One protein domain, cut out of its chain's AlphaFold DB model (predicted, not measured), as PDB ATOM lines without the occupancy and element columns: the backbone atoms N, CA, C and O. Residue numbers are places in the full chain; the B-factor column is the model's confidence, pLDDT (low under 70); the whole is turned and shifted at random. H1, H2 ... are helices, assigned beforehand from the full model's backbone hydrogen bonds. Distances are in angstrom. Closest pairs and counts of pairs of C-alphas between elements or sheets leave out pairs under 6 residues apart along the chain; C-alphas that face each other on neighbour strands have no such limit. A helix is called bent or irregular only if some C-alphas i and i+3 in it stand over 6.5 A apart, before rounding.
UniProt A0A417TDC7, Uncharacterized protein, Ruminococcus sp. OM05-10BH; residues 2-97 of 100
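This is residues 2 to 97 of the 100 residues of an uncharacterized protein of Ruminococcus sp. OM05-10BH (UniProt A0A417TDC7). Four helices make an up-and-down bundle, each running against the one before it: the hairpin of H5 and H6 stands beside the hairpin of H3 and H4. H6 and H4 meet near their first residues and splay apart from there, while H1 and the short H2 lie loosely beside H3 and H5. The printed part has 96 residues with six named helices, H1 to H6 in order along the chain, and no named strand; the class is all helix. It is compact, with a radius of gyration of the C-alphas of 12.6 A and spans of 33 by 32 by 19 A.

H6, residues 79 to 97, is the longest helix and forms a hairpin with H5, residues 63 to 74. They touch, closest at the C-alphas of Lys 74 and Gln 82, 5.1 A apart, at a shallow tilt of 13 degrees, opposite ways. With residues 81 to 88 alone H6 touches residues 40 to 44 of H4, residues 40 to 56; the closest C-alphas, of Gly 40 and Glu 81, are 5.0 A apart. These two run the same way at a shallow tilt of 33 degrees, only just short of steep. H4 and H3, residues 22 to 35, are a hairpin that touches closest at the C-alphas of Thr 35 and Leu 43, 6.2 A apart, at a shallow tilt of 22 degrees, opposite ways. H3 and H5 only just touch, with 3 pairs of C-alphas within 8 A, the closest those of Phe 32 and Leu 73 at 7.3 A. H4 and H5 are near each other; H3 and H6 are apart. H1, residues 3 to 13, is close to but not clearly touching H5, with the C-alphas of Trp 11 and Phe 72 closest at 7.2 A. H2, residues 15 to 18, is likewise close to but not clearly touching H5, with the C-alphas of Ala 16 and Glu 65 closest at 7.5 A. Every O i to N i+4 pair is within hydrogen-bond range in H3, H5 and H6, against 5 of 7 in H1 and 10 of 13 in H4; H2 is too short for such a pair.

H6 measures 26.4 A from first to last C-alpha and ends at C-alpha 97, (126.577, 131.919, 108.207). H4 measures 24.8 A and is only just irregular, with C-alphas 41 and 44 6.8 A apart. H3 measures 19.8 A, H5 16.4 A and H2 4.8 A. H1, 16.3 A long, begins at C-alpha 3, (115.136, 109.613, 81.996).

The two C-alphas farthest apart are those of Asn 2 and Lys 97, at 38.8 A. The printed part has no cut and no long link. The mean pLDDT of the printed part is 75.1, and it is under 70 at residues 2 to 6, 35 to 44, 76, 92 to 93 and 95 to 97.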
ATOM      1  N   ASN A   2     115.480 104.947  81.219       46.31
ATOM      2  CA  ASN A   2     114.648 105.748  82.114       46.31
ATOM      3  C   ASN A   2     115.282 107.154  82.207       46.31
ATOM      4  O   ASN A   2     116.467 107.238  82.519       46.31
ATOM      5  N   PRO A   3     114.558 108.260  81.956       56.94
ATOM      6  CA  PRO A   3     115.136 109.613  81.996       56.94
ATOM      7  C   PRO A   3     115.723 109.997  83.370       56.94
ATOM      8  O   PRO A   3     116.495 110.946  83.474       56.94
ATOM      9  N   LYS A   4     115.385 109.230  84.414       56.16
ATOM     10  CA  LYS A   4     115.820 109.402  85.804       56.16
ATOM     11  C   LYS A   4     117.297 109.055  86.030       56.16
ATOM     12  O   LYS A   4     117.955 109.726  86.818       56.16
ATOM     13  N   ASP A   5     117.821 108.057  85.317       61.41
ATOM     14  CA  ASP A   5     119.225 107.641  85.444       61.41
ATOM     15  C   ASP A   5     120.170 108.623  84.734       61.41
ATOM     16  O   ASP A   5     121.306 108.823  85.162       61.41
ATOM     17  N   SER A   6     119.683 109.297  83.685       68.00
ATOM     18  CA  SER A   6     120.478 110.222  82.873       68.00
ATOM     19  C   SER A   6     120.935 111.454  83.652       68.00
ATOM     20  O   SER A   6     122.068 111.890  83.502       68.00
ATOM     21  N   GLN A   7     120.074 112.012  84.503       72.81
ATOM     22  CA  GLN A   7     120.406 113.235  85.229       72.81
ATOM     23  C   GLN A   7     121.219 112.944  86.502       72.81
ATOM     24  O   GLN A   7     122.109 113.718  86.827       72.81
ATOM     25  N   TRP A   8     121.030 111.791  87.159       78.75
ATOM     26  CA  TRP A   8     121.958 111.341  88.210       78.75
ATOM     27  C   TRP A   8     123.364 111.057  87.653       78.75
ATOM     28  O   TRP A   8     124.364 111.368  88.298       78.75
ATOM     29  N   ALA A   9     123.458 110.522  86.432       82.62
ATOM     30  CA  ALA A   9     124.743 110.323  85.770       82.62
ATOM     31  C   ALA A   9     125.498 111.647  85.546       82.62
ATOM     32  O   ALA A   9     126.708 111.681  85.755       82.62
ATOM     33  N   GLU A  10     124.805 112.738  85.196       81.75
ATOM     34  CA  GLU A  10     125.413 114.077  85.096       81.75
ATOM     35  C   GLU A  10     125.989 114.550  86.437       81.75
ATOM     36  O   GLU A  10     127.099 115.077  86.484       81.75
ATOM     37  N   TRP A  11     125.301 114.283  87.547       81.38
ATOM     38  CA  TRP A  11     125.815 114.618  88.877       81.38
ATOM     39  C   TRP A  11     127.065 113.802  89.211       81.38
ATOM     40  O   TRP A  11     128.051 114.346  89.700       81.38
ATOM     41  N   MET A  12     127.060 112.504  88.890       84.06
ATOM     42  CA  MET A  12     128.197 111.603  89.109       84.06
ATOM     43  C   MET A  12     129.411 111.916  88.221       84.06
ATOM     44  O   MET A  12     130.522 111.490  88.550       84.06
ATOM     45  N   LYS A  13     129.241 112.673  87.127       85.56
ATOM     46  CA  LYS A  13     130.370 113.226  86.357       85.56
ATOM     47  C   LYS A  13     131.136 114.280  87.151       85.56
ATOM     48  O   LYS A  13     132.320 114.482  86.887       85.56
ATOM     49  N   ASN A  14     130.494 114.935  88.119       81.94
ATOM     50  CA  ASN A  14     131.168 115.905  88.962       81.94
ATOM     51  C   ASN A  14     132.009 115.179  90.026       81.94
ATOM     52  O   ASN A  14     131.451 114.481  90.881       81.94
ATOM     53  N   PRO A  15     133.344 115.353  90.030       83.69
ATOM     54  CA  PRO A  15     134.206 114.721  91.023       83.69
ATOM     55  C   PRO A  15     133.847 115.139  92.453       83.69
ATOM     56  O   PRO A  15     134.054 114.351  93.371       83.69
ATOM     57  N   ALA A  16     133.253 116.322  92.647       81.75
ATOM     58  CA  ALA A  16     132.790 116.775  93.952       81.75
ATOM     59  C   ALA A  16     131.623 115.944  94.496       81.75
ATOM     60  O   ALA A  16     131.562 115.795  95.703       81.75
ATOM     61  N   ILE A  17     130.742 115.379  93.651       80.88
ATOM     62  CA  ILE A  17     129.705 114.413  94.070       80.88
ATOM     63  C   ILE A  17     130.314 113.016  94.207       80.88
ATOM     64  O   ILE A  17     130.060 112.305  95.178       80.88
ATOM     65  N   ARG A  18     131.131 112.618  93.225       84.38
ATOM     66  CA  ARG A  18     131.705 111.269  93.142       84.38
ATOM     67  C   ARG A  18     132.619 110.937  94.322       84.38
ATOM     68  O   ARG A  18     132.669 109.786  94.743       84.38
ATOM     69  N   ASN A  19     133.344 111.934  94.826       86.06
ATOM     70  CA  ASN A  19     134.289 111.776  95.930       86.06
ATOM     71  C   ASN A  19     133.646 111.995  97.311       86.06
ATOM     72  O   ASN A  19     134.357 111.933  98.312       86.06
ATOM     73  N   LEU A  20     132.334 112.258  97.395       83.69
ATOM     74  CA  LEU A  20     131.644 112.364  98.685       83.69
ATOM     75  C   LEU A  20     131.616 111.022  99.400       83.69
ATOM     76  O   LEU A  20     131.591 109.971  98.761       83.69
ATOM     77  N   ASP A  21     131.494 111.063 100.725       86.25
ATOM     78  CA  ASP A  21     131.212 109.863 101.505       86.25
ATOM     79  C   ASP A  21     129.985 109.114 100.956       86.25
ATOM     80  O   ASP A  21     128.976 109.750 100.626       86.25
ATOM     81  N   PRO A  22     129.998 107.770 100.926       85.62
ATOM     82  CA  PRO A  22     128.880 106.970 100.422       85.62
ATOM     83  C   PRO A  22     127.537 107.332 101.072       85.62
ATOM     84  O   PRO A  22     126.502 107.391 100.410       85.62
ATOM     85  N   LEU A  23     127.561 107.665 102.366       85.38
ATOM     86  CA  LEU A  23     126.379 108.106 103.100       85.38
ATOM     87  C   LEU A  23     125.854 109.473 102.628       85.38
ATOM     88  O   LEU A  23     124.642 109.677 102.568       85.38
ATOM     89  N   LYS A  24     126.743 110.412 102.276       85.94
ATOM     90  CA  LYS A  24     126.358 111.701 101.681       85.94
ATOM     91  C   LYS A  24     125.761 111.489 100.294       85.94
ATOM     92  O   LYS A  24     124.731 112.086  99.992       85.94
ATOM     93  N   GLN A  25     126.359 110.615  99.484       86.38
ATOM     94  CA  GLN A  25     125.843 110.285  98.152       86.38
ATOM     95  C   GLN A  25     124.426 109.704  98.223       86.38
ATOM     96  O   GLN A  25     123.551 110.140  97.480       86.38
ATOM     97  N   GLU A  26     124.170 108.779  99.153       86.19
ATOM     98  CA  GLU A  26     122.839 108.198  99.378       86.19
ATOM     99  C   GLU A  26     121.807 109.263  99.769       86.19
ATOM    100  O   GLU A  26     120.691 109.285  99.242       86.19
ATOM    101  N   LEU A  27     122.183 110.179 100.666       83.94
ATOM    102  CA  LEU A  27     121.325 111.288 101.066       83.94
ATOM    103  C   LEU A  27     121.002 112.179  99.864       83.94
ATOM    104  O   LEU A  27     119.828 112.421  99.585       83.94
ATOM    105  N   ILE A  28     122.016 112.622  99.120       80.56
ATOM    106  CA  ILE A  28     121.837 113.480  97.941       80.56
ATOM    107  C   ILE A  28     120.964 112.787  96.901       80.56
ATOM    108  O   ILE A  28     120.027 113.401  96.398       80.56
ATOM    109  N   ARG A  29     121.209 111.503  96.631       82.44
ATOM    110  CA  ARG A  29     120.381 110.689  95.739       82.44
ATOM    111  C   ARG A  29     118.931 110.648  96.211       82.44
ATOM    112  O   ARG A  29     118.024 110.874  95.420       82.44
ATOM    113  N   THR A  30     118.701 110.436  97.504       81.12
ATOM    114  CA  THR A  30     117.353 110.425  98.087       81.12
ATOM    115  C   THR A  30     116.670 111.788  97.951       81.12
ATOM    116  O   THR A  30     115.486 111.861  97.622       81.12
ATOM    117  N   ALA A  31     117.389 112.889  98.187       76.81
ATOM    118  CA  ALA A  31     116.874 114.239  97.952       76.81
ATOM    119  C   ALA A  31     116.563 114.463  96.471       76.81
ATOM    120  O   ALA A  31     115.492 114.969  96.142       76.81
ATOM    121  N   PHE A  32     117.458 114.054  95.578       76.38
ATOM    122  CA  PHE A  32     117.287 114.153  94.137       76.38
ATOM    123  C   PHE A  32     116.034 113.398  93.686       76.38
ATOM    124  O   PHE A  32     115.137 113.992  93.101       76.38
ATOM    125  N   GLU A  33     115.881 112.134  94.073       77.38
ATOM    126  CA  GLU A  33     114.694 111.329  93.771       77.38
ATOM    127  C   GLU A  33     113.401 111.948  94.336       77.38
ATOM    128  O   GLU A  33     112.354 111.894  93.695       77.38
ATOM    129  N   ARG A  34     113.461 112.593  95.512       71.88
ATOM    130  CA  ARG A  34     112.302 113.264  96.136       71.88
ATOM    131  C   ARG A  34     111.954 114.623  95.521       71.88
ATOM    132  O   ARG A  34     110.821 115.081  95.688       71.88
ATOM    133  N   THR A  35     112.903 115.278  94.860       68.50
ATOM    134  CA  THR A  35     112.756 116.611  94.241       68.50
ATOM    135  C   THR A  35     112.543 116.535  92.724       68.50
ATOM    136  O   THR A  35     111.964 117.446  92.119       68.50
ATOM    137  N   GLN A  36     112.927 115.421  92.104       64.31
ATOM    138  CA  GLN A  36     112.562 115.021  90.749       64.31
ATOM    139  C   GLN A  36     111.035 114.884  90.634       64.31
ATOM    140  O   GLN A  36     110.398 114.124  91.358       64.31
ATOM    141  N   GLY A  37     110.422 115.678  89.751       58.28
ATOM    142  CA  GLY A  37     108.964 115.725  89.561       58.28
ATOM    143  C   GLY A  37     108.173 116.587  90.559       58.28
ATOM    144  O   GLY A  37     106.976 116.776  90.364       58.28
ATOM    145  N   LYS A  38     108.809 117.161  91.594       60.22
ATOM    146  CA  LYS A  38     108.175 118.147  92.488       60.22
ATOM    147  C   LYS A  38     108.628 119.570  92.151       60.22
ATOM    148  O   LYS A  38     109.789 119.803  91.816       60.22
ATOM    149  N   THR A  39     107.701 120.521  92.250       55.47
ATOM    150  CA  THR A  39     107.965 121.951  92.048       55.47
ATOM    151  C   THR A  39     108.662 122.565  93.266       55.47
ATOM    152  O   THR A  39     108.502 122.080  94.389       55.47
ATOM    153  N   GLY A  40     109.400 123.666  93.057       53.62
ATOM    154  CA  GLY A  40     110.148 124.443  94.073       53.62
ATOM    155  C   GLY A  40     109.482 124.623  95.448       53.62
ATOM    156  O   GLY A  40     110.162 124.698  96.464       53.62
ATOM    157  N   ARG A  41     108.145 124.623  95.507       55.72
ATOM    158  CA  ARG A  41     107.352 124.765  96.739       55.72
ATOM    159  C   ARG A  41     107.495 123.585  97.716       55.72
ATOM    160  O   ARG A  41     107.319 123.766  98.913       55.72
ATOM    161  N   ASN A  42     107.856 122.403  97.216       64.81
ATOM    162  CA  ASN A  42     108.046 121.185  98.011       64.81
ATOM    163  C   ASN A  42     109.525 120.879  98.306       64.81
ATOM    164  O   ASN A  42     109.812 119.904  98.997       64.81
ATOM    165  N   LEU A  43     110.463 121.684  97.796       68.69
ATOM    166  CA  LEU A  43     111.901 121.472  97.989       68.69
ATOM    167  C   LEU A  43     112.362 121.853  99.402       68.69
ATOM    168  O   LEU A  43     113.173 121.134  99.977       68.69
ATOM    169  N   ALA A  44     111.793 122.900 100.005       69.81
ATOM    170  CA  ALA A  44     112.131 123.337 101.366       69.81
ATOM    171  C   ALA A  44     111.978 122.241 102.431       69.81
ATOM    172  O   ALA A  44     112.969 121.911 103.089       69.81
ATOM    173  N   PRO A  45     110.800 121.606 102.584       73.38
ATOM    174  CA  PRO A  45     110.639 120.525 103.552       73.38
ATOM    175  C   PRO A  45     111.486 119.290 103.211       73.38
ATOM    176  O   PRO A  45     111.895 118.568 104.120       73.38
ATOM    177  N   VAL A  46     111.807 119.054 101.932       74.50
ATOM    178  CA  VAL A  46     112.685 117.948 101.515       74.50
ATOM    179  C   VAL A  46     114.135 118.211 101.918       74.50
ATOM    180  O   VAL A  46     114.751 117.336 102.518       74.50
ATOM    181  N   MET A  47     114.660 119.411 101.670       73.50
ATOM    182  CA  MET A  47     116.009 119.805 102.089       73.50
ATOM    183  C   MET A  47     116.130 119.850 103.612       73.50
ATOM    184  O   MET A  47     117.120 119.378 104.157       73.50
ATOM    185  N   MET A  48     115.107 120.338 104.317       76.38
ATOM    186  CA  MET A  48     115.086 120.309 105.782       76.38
ATOM    187  C   MET A  48     115.127 118.867 106.299       76.38
ATOM    188  O   MET A  48     115.922 118.539 107.174       76.38
ATOM    189  N   SER A  49     114.325 117.977 105.707       79.94
ATOM    190  CA  SER A  49     114.340 116.549 106.039       79.94
ATOM    191  C   SER A  49     115.686 115.901 105.719       79.94
ATOM    192  O   SER A  49     116.131 115.030 106.460       79.94
ATOM    193  N   LEU A  50     116.343 116.313 104.633       77.00
ATOM    194  CA  LEU A  50     117.678 115.853 104.259       77.00
ATOM    195  C   LEU A  50     118.725 116.288 105.290       77.00
ATOM    196  O   LEU A  50     119.487 115.455 105.761       77.00
ATOM    197  N   ILE A  51     118.731 117.571 105.665       77.81
ATOM    198  CA  ILE A  51     119.643 118.138 106.666       77.81
ATOM    199  C   ILE A  51     119.441 117.451 108.016       77.81
ATOM    200  O   ILE A  51     120.412 117.075 108.665       77.81
ATOM    201  N   THR A  52     118.192 117.245 108.436       80.44
ATOM    202  CA  THR A  52     117.886 116.534 109.682       80.44
ATOM    203  C   THR A  52     118.371 115.087 109.634       80.44
ATOM    204  O   THR A  52     119.019 114.646 110.577       80.44
ATOM    205  N   GLN A  53     118.132 114.363 108.535       80.81
ATOM    206  CA  GLN A  53     118.631 112.991 108.361       80.81
ATOM    207  C   GLN A  53     120.162 112.930 108.331       80.81
ATOM    208  O   GLN A  53     120.752 112.037 108.935       80.81
ATOM    209  N   ALA A  54     120.814 113.890 107.673       82.56
ATOM    210  CA  ALA A  54     122.265 114.008 107.658       82.56
ATOM    211  C   ALA A  54     122.804 114.222 109.076       82.56
ATOM    212  O   ALA A  54     123.617 113.432 109.545       82.56
ATOM    213  N   ASN A  55     122.259 115.202 109.802       80.38
ATOM    214  CA  ASN A  55     122.641 115.485 111.183       80.38
ATOM    215  C   ASN A  55     122.421 114.278 112.109       80.38
ATOM    216  O   ASN A  55     123.279 113.998 112.942       80.38
ATOM    217  N   GLN A  56     121.315 113.542 111.953       83.88
ATOM    218  CA  GLN A  56     121.046 112.309 112.706       83.88
ATOM    219  C   GLN A  56     122.084 111.217 112.432       83.88
ATOM    220  O   GLN A  56     122.486 110.512 113.352       83.88
ATOM    221  N   LYS A  57     122.549 111.099 111.184       80.19
ATOM    222  CA  LYS A  57     123.637 110.193 110.798       80.19
ATOM    223  C   LYS A  57     125.035 110.740 111.157       80.19
ATOM    224  O   LYS A  57     126.029 110.118 110.803       80.19
ATOM    225  N   GLY A  58     125.137 111.895 111.829       82.75
ATOM    226  CA  GLY A  58     126.411 112.558 112.144       82.75
ATOM    227  C   GLY A  58     127.099 113.203 110.933       82.75
ATOM    228  O   GLY A  58     128.261 113.593 111.006       82.75
ATOM    229  N   ILE A  59     126.384 113.328 109.817       84.12
ATOM    230  CA  ILE A  59     126.879 113.836 108.544       84.12
ATOM    231  C   ILE A  59     126.586 115.327 108.462       84.12
ATOM    232  O   ILE A  59     125.444 115.766 108.589       84.12
ATOM    233  N   ARG A  60     127.626 116.110 108.187       79.12
ATOM    234  CA  ARG A  60     127.504 117.533 107.876       79.12
ATOM    235  C   ARG A  60     127.910 117.751 106.430       79.12
ATOM    236  O   ARG A  60     128.967 117.280 106.010       79.12
ATOM    237  N   PHE A  61     127.059 118.445 105.687       77.44
ATOM    238  CA  PHE A  61     127.429 118.952 104.375       77.44
ATOM    239  C   PHE A  61     128.253 120.227 104.542       77.44
ATOM    240  O   PHE A  61     127.970 121.017 105.442       77.44
ATOM    241  N   SER A  62     129.272 120.429 103.715       79.81
ATOM    242  CA  SER A  62     129.945 121.726 103.638       79.81
ATOM    243  C   SER A  62     129.099 122.733 102.852       79.81
ATOM    244  O   SER A  62     128.151 122.369 102.150       79.81
ATOM    245  N   GLU A  63     129.445 124.016 102.964       76.44
ATOM    246  CA  GLU A  63     128.802 125.081 102.185       76.44
ATOM    247  C   GLU A  63     128.974 124.851 100.673       76.44
ATOM    248  O   GLU A  63     128.021 125.011  99.905       76.44
ATOM    249  N   ASP A  64     130.149 124.364 100.261       79.38
ATOM    250  CA  ASP A  64     130.441 124.008  98.871       79.38
ATOM    251  C   ASP A  64     129.584 122.832  98.397       79.38
ATOM    252  O   ASP A  64     128.967 122.905  97.335       79.38
ATOM    253  N   GLU A  65     129.484 121.765  99.199       79.25
ATOM    254  CA  GLU A  65     128.669 120.586  98.882       79.25
ATOM    255  C   GLU A  65     127.190 120.960  98.736       79.25
ATOM    256  O   GLU A  65     126.531 120.547  97.782       79.25
ATOM    257  N   MET A  66     126.668 121.785  99.648       76.44
ATOM    258  CA  MET A  66     125.292 122.278  99.574       76.44
ATOM    259  C   MET A  66     125.057 123.143  98.344       76.44
ATOM    260  O   MET A  66     124.065 122.951  97.640       76.44
ATOM    261  N   THR A  67     125.971 124.069  98.060       78.31
ATOM    262  CA  THR A  67     125.894 124.930  96.877       78.31
ATOM    263  C   THR A  67     125.876 124.093  95.602       78.31
ATOM    264  O   THR A  67     125.062 124.345  94.714       78.31
ATOM    265  N   LEU A  68     126.705 123.051  95.541       81.31
ATOM    266  CA  LEU A  68     126.780 122.126  94.418       81.31
ATOM    267  C   LEU A  68     125.461 121.366  94.209       81.31
ATOM    268  O   LEU A  68     124.912 121.366  93.109       81.31
ATOM    269  N   ILE A  69     124.912 120.770  95.275       78.69
ATOM    270  CA  ILE A  69     123.620 120.065  95.238       78.69
ATOM    271  C   ILE A  69     122.521 121.012  94.745       78.69
ATOM    272  O   ILE A  69     121.710 120.645  93.900       78.69
ATOM    273  N   LEU A  70     122.495 122.245  95.251       75.81
ATOM    274  CA  LEU A  70     121.490 123.238  94.885       75.81
ATOM    275  C   LEU A  70     121.615 123.682  93.426       75.81
ATOM    276  O   LEU A  70     120.593 123.785  92.749       75.81
ATOM    277  N   GLN A  71     122.832 123.900  92.918       77.38
ATOM    278  CA  GLN A  71     123.060 124.205  91.502       77.38
ATOM    279  C   GLN A  71     122.492 123.109  90.606       77.38
ATOM    280  O   GLN A  71     121.738 123.399  89.678       77.38
ATOM    281  N   PHE A  72     122.753 121.852  90.945       76.75
ATOM    282  CA  PHE A  72     122.226 120.748  90.169       76.75
ATOM    283  C   PHE A  72     120.709 120.537  90.330       76.75
ATOM    284  O   PHE A  72     120.043 120.115  89.387       76.75
ATOM    285  N   LEU A  73     120.124 120.848  91.495       74.44
ATOM    286  CA  LEU A  73     118.665 120.844  91.681       74.44
ATOM    287  C   LEU A  73     117.966 121.930  90.853       74.44
ATOM    288  O   LEU A  73     116.797 121.764  90.498       74.44
ATOM    289  N   LYS A  74     118.655 123.040  90.565       74.19
ATOM    290  CA  LYS A  74     118.179 124.105  89.667       74.19
ATOM    291  C   LYS A  74     118.290 123.709  88.196       74.19
ATOM    292  O   LYS A  74     117.520 124.199  87.363       74.19
ATOM    293  N   GLU A  75     119.251 122.859  87.869       71.62
ATOM    294  CA  GLU A  75     119.536 122.446  86.505       71.62
ATOM    295  C   GLU A  75     118.395 121.575  85.949       71.62
ATOM    296  O   GLU A  75     117.955 120.602  86.560       71.62
ATOM    297  N   GLY A  76     117.844 121.966  84.797       64.31
ATOM    298  CA  GLY A  76     116.676 121.305  84.197       64.31
ATOM    299  C   GLY A  76     115.310 121.701  84.783       64.31
ATOM    300  O   GLY A  76     114.297 121.138  84.372       64.31
ATOM    301  N   LYS A  77     115.247 122.667  85.713       71.25
ATOM    302  CA  LYS A  77     113.990 123.253  86.227       71.25
ATOM    303  C   LYS A  77     113.617 124.551  85.499       71.25
ATOM    304  O   LYS A  77     114.474 125.218  84.923       71.25
ATOM    305  N   SER A  78     112.342 124.945  85.561       73.94
ATOM    306  CA  SER A  78     111.865 126.203  84.957       73.94
ATOM    307  C   SER A  78     112.434 127.431  85.681       73.94
ATOM    308  O   SER A  78     112.740 127.363  86.871       73.94
ATOM    309  N   LYS A  79     112.506 128.592  85.012       77.00
ATOM    310  CA  LYS A  79     113.039 129.844  85.601       77.00
ATOM    311  C   LYS A  79     112.391 130.218  86.944       77.00
ATOM    312  O   LYS A  79     113.082 130.623  87.872       77.00
ATOM    313  N   GLU A  80     111.079 130.027  87.082       75.50
ATOM    314  CA  GLU A  80     110.363 130.260  88.348       75.50
ATOM    315  C   GLU A  80     110.785 129.304  89.470       75.50
ATOM    316  O   GLU A  80     110.797 129.663  90.646       75.50
ATOM    317  N   GLU A  81     111.104 128.057  89.134       71.88
ATOM    318  CA  GLU A  81     111.582 127.077  90.104       71.88
ATOM    319  C   GLU A  81     113.022 127.365  90.510       71.88
ATOM    320  O   GLU A  81     113.327 127.288  91.696       71.88
ATOM    321  N   GLN A  82     113.868 127.773  89.562       75.81
ATOM    322  CA  GLN A  82     115.231 128.211  89.850       75.81
ATOM    323  C   GLN A  82     115.247 129.394  90.823       75.81
ATOM    324  O   GLN A  82     115.957 129.335  91.822       75.81
ATOM    325  N   ALA A  83     114.400 130.407  90.602       80.25
ATOM    326  CA  ALA A  83     114.283 131.563  91.494       80.25
ATOM    327  C   ALA A  83     113.814 131.179  92.910       80.25
ATOM    328  O   ALA A  83     114.303 131.713  93.905       80.25
ATOM    329  N   ARG A  84     112.889 130.215  93.019       73.88
ATOM    330  CA  ARG A  84     112.447 129.688  94.321       73.88
ATOM    331  C   ARG A  84     113.554 128.920  95.040       73.88
ATOM    332  O   ARG A  84     113.696 129.064  96.251       73.88
ATOM    333  N   ILE A  85     114.336 128.124  94.310       75.00
ATOM    334  CA  ILE A  85     115.492 127.425  94.879       75.00
ATOM    335  C   ILE A  85     116.540 128.445  95.341       75.00
ATOM    336  O   ILE A  85     117.049 128.303  96.446       75.00
ATOM    337  N   ASP A  86     116.786 129.512  94.577       77.12
ATOM    338  CA  ASP A  86     117.722 130.584  94.950       77.12
ATOM    339  C   ASP A  86     117.338 131.309  96.239       77.12
ATOM    340  O   ASP A  86     118.185 131.520  97.108       77.12
ATOM    341  N   GLN A  87     116.054 131.631  96.418       76.81
ATOM    342  CA  GLN A  87     115.564 132.200  97.679       76.81
ATOM    343  C   GLN A  87     115.809 131.258  98.863       76.81
ATOM    344  O   GLN A  87     116.181 131.691  99.954       76.81
ATOM    345  N   MET A  88     115.637 129.957  98.641       71.62
ATOM    346  CA  MET A  88     115.921 128.934  99.637       71.62
ATOM    347  C   MET A  88     117.412 128.825  99.961       71.62
ATOM    348  O   MET A  88     117.763 128.736 101.135       71.62
ATOM    349  N   VAL A  89     118.280 128.846  98.944       73.56
ATOM    350  CA  VAL A  89     119.740 128.834  99.117       73.56
ATOM    351  C   VAL A  89     120.166 130.021  99.966       73.56
ATOM    352  O   VAL A  89     120.894 129.847 100.936       73.56
ATOM    353  N   ALA A  90     119.652 131.212  99.656       75.12
ATOM    354  CA  ALA A  90     119.932 132.416 100.426       75.12
ATOM    355  C   ALA A  90     119.505 132.270 101.896       75.12
ATOM    356  O   ALA A  90     120.250 132.669 102.790       75.12
ATOM    357  N   PHE A  91     118.351 131.652 102.162       73.88
ATOM    358  CA  PHE A  91     117.881 131.404 103.525       73.88
ATOM    359  C   PHE A  91     118.753 130.387 104.276       73.88
ATOM    360  O   PHE A  91     119.131 130.631 105.422       73.88
ATOM    361  N   VAL A  92     119.103 129.265 103.638       68.69
ATOM    362  CA  VAL A  92     119.973 128.237 104.231       68.69
ATOM    363  C   VAL A  92     121.365 128.810 104.492       68.69
ATOM    364  O   VAL A  92     121.849 128.701 105.614       68.69
ATOM    365  N   ASN A  93     121.962 129.503 103.521       69.81
ATOM    366  CA  ASN A  93     123.262 130.154 103.685       69.81
ATOM    367  C   ASN A  93     123.225 131.218 104.787       69.81
ATOM    368  O   ASN A  93     124.142 131.282 105.599       69.81
ATOM    369  N   ALA A  94     122.157 132.017 104.889       71.25
ATOM    370  CA  ALA A  94     122.010 132.984 105.978       71.25
ATOM    371  C   ALA A  94     121.907 132.305 107.356       71.25
ATOM    372  O   ALA A  94     122.508 132.776 108.323       71.25
ATOM    373  N   ALA A  95     121.181 131.187 107.457       66.12
ATOM    374  CA  ALA A  95     121.065 130.409 108.691       66.12
ATOM    375  C   ALA A  95     122.384 129.716 109.082       66.12
ATOM    376  O   ALA A  95     122.685 129.597 110.270       66.12
ATOM    377  N   TRP A  96     123.176 129.286 108.096       63.44
ATOM    378  CA  TRP A  96     124.491 128.670 108.291       63.44
ATOM    379  C   TRP A  96     125.567 129.692 108.660       63.44
ATOM    380  O   TRP A  96     126.276 129.498 109.644       63.44
ATOM    381  N   LYS A  97     125.623 130.827 107.954       59.22
ATOM    382  CA  LYS A  97     126.577 131.919 108.207       59.22
ATOM    383  C   LYS A  97     126.444 132.515 109.609       59.22
ATOM    384  O   LYS A  97     127.412 133.030 110.143       59.22
TER     385      LYS A  97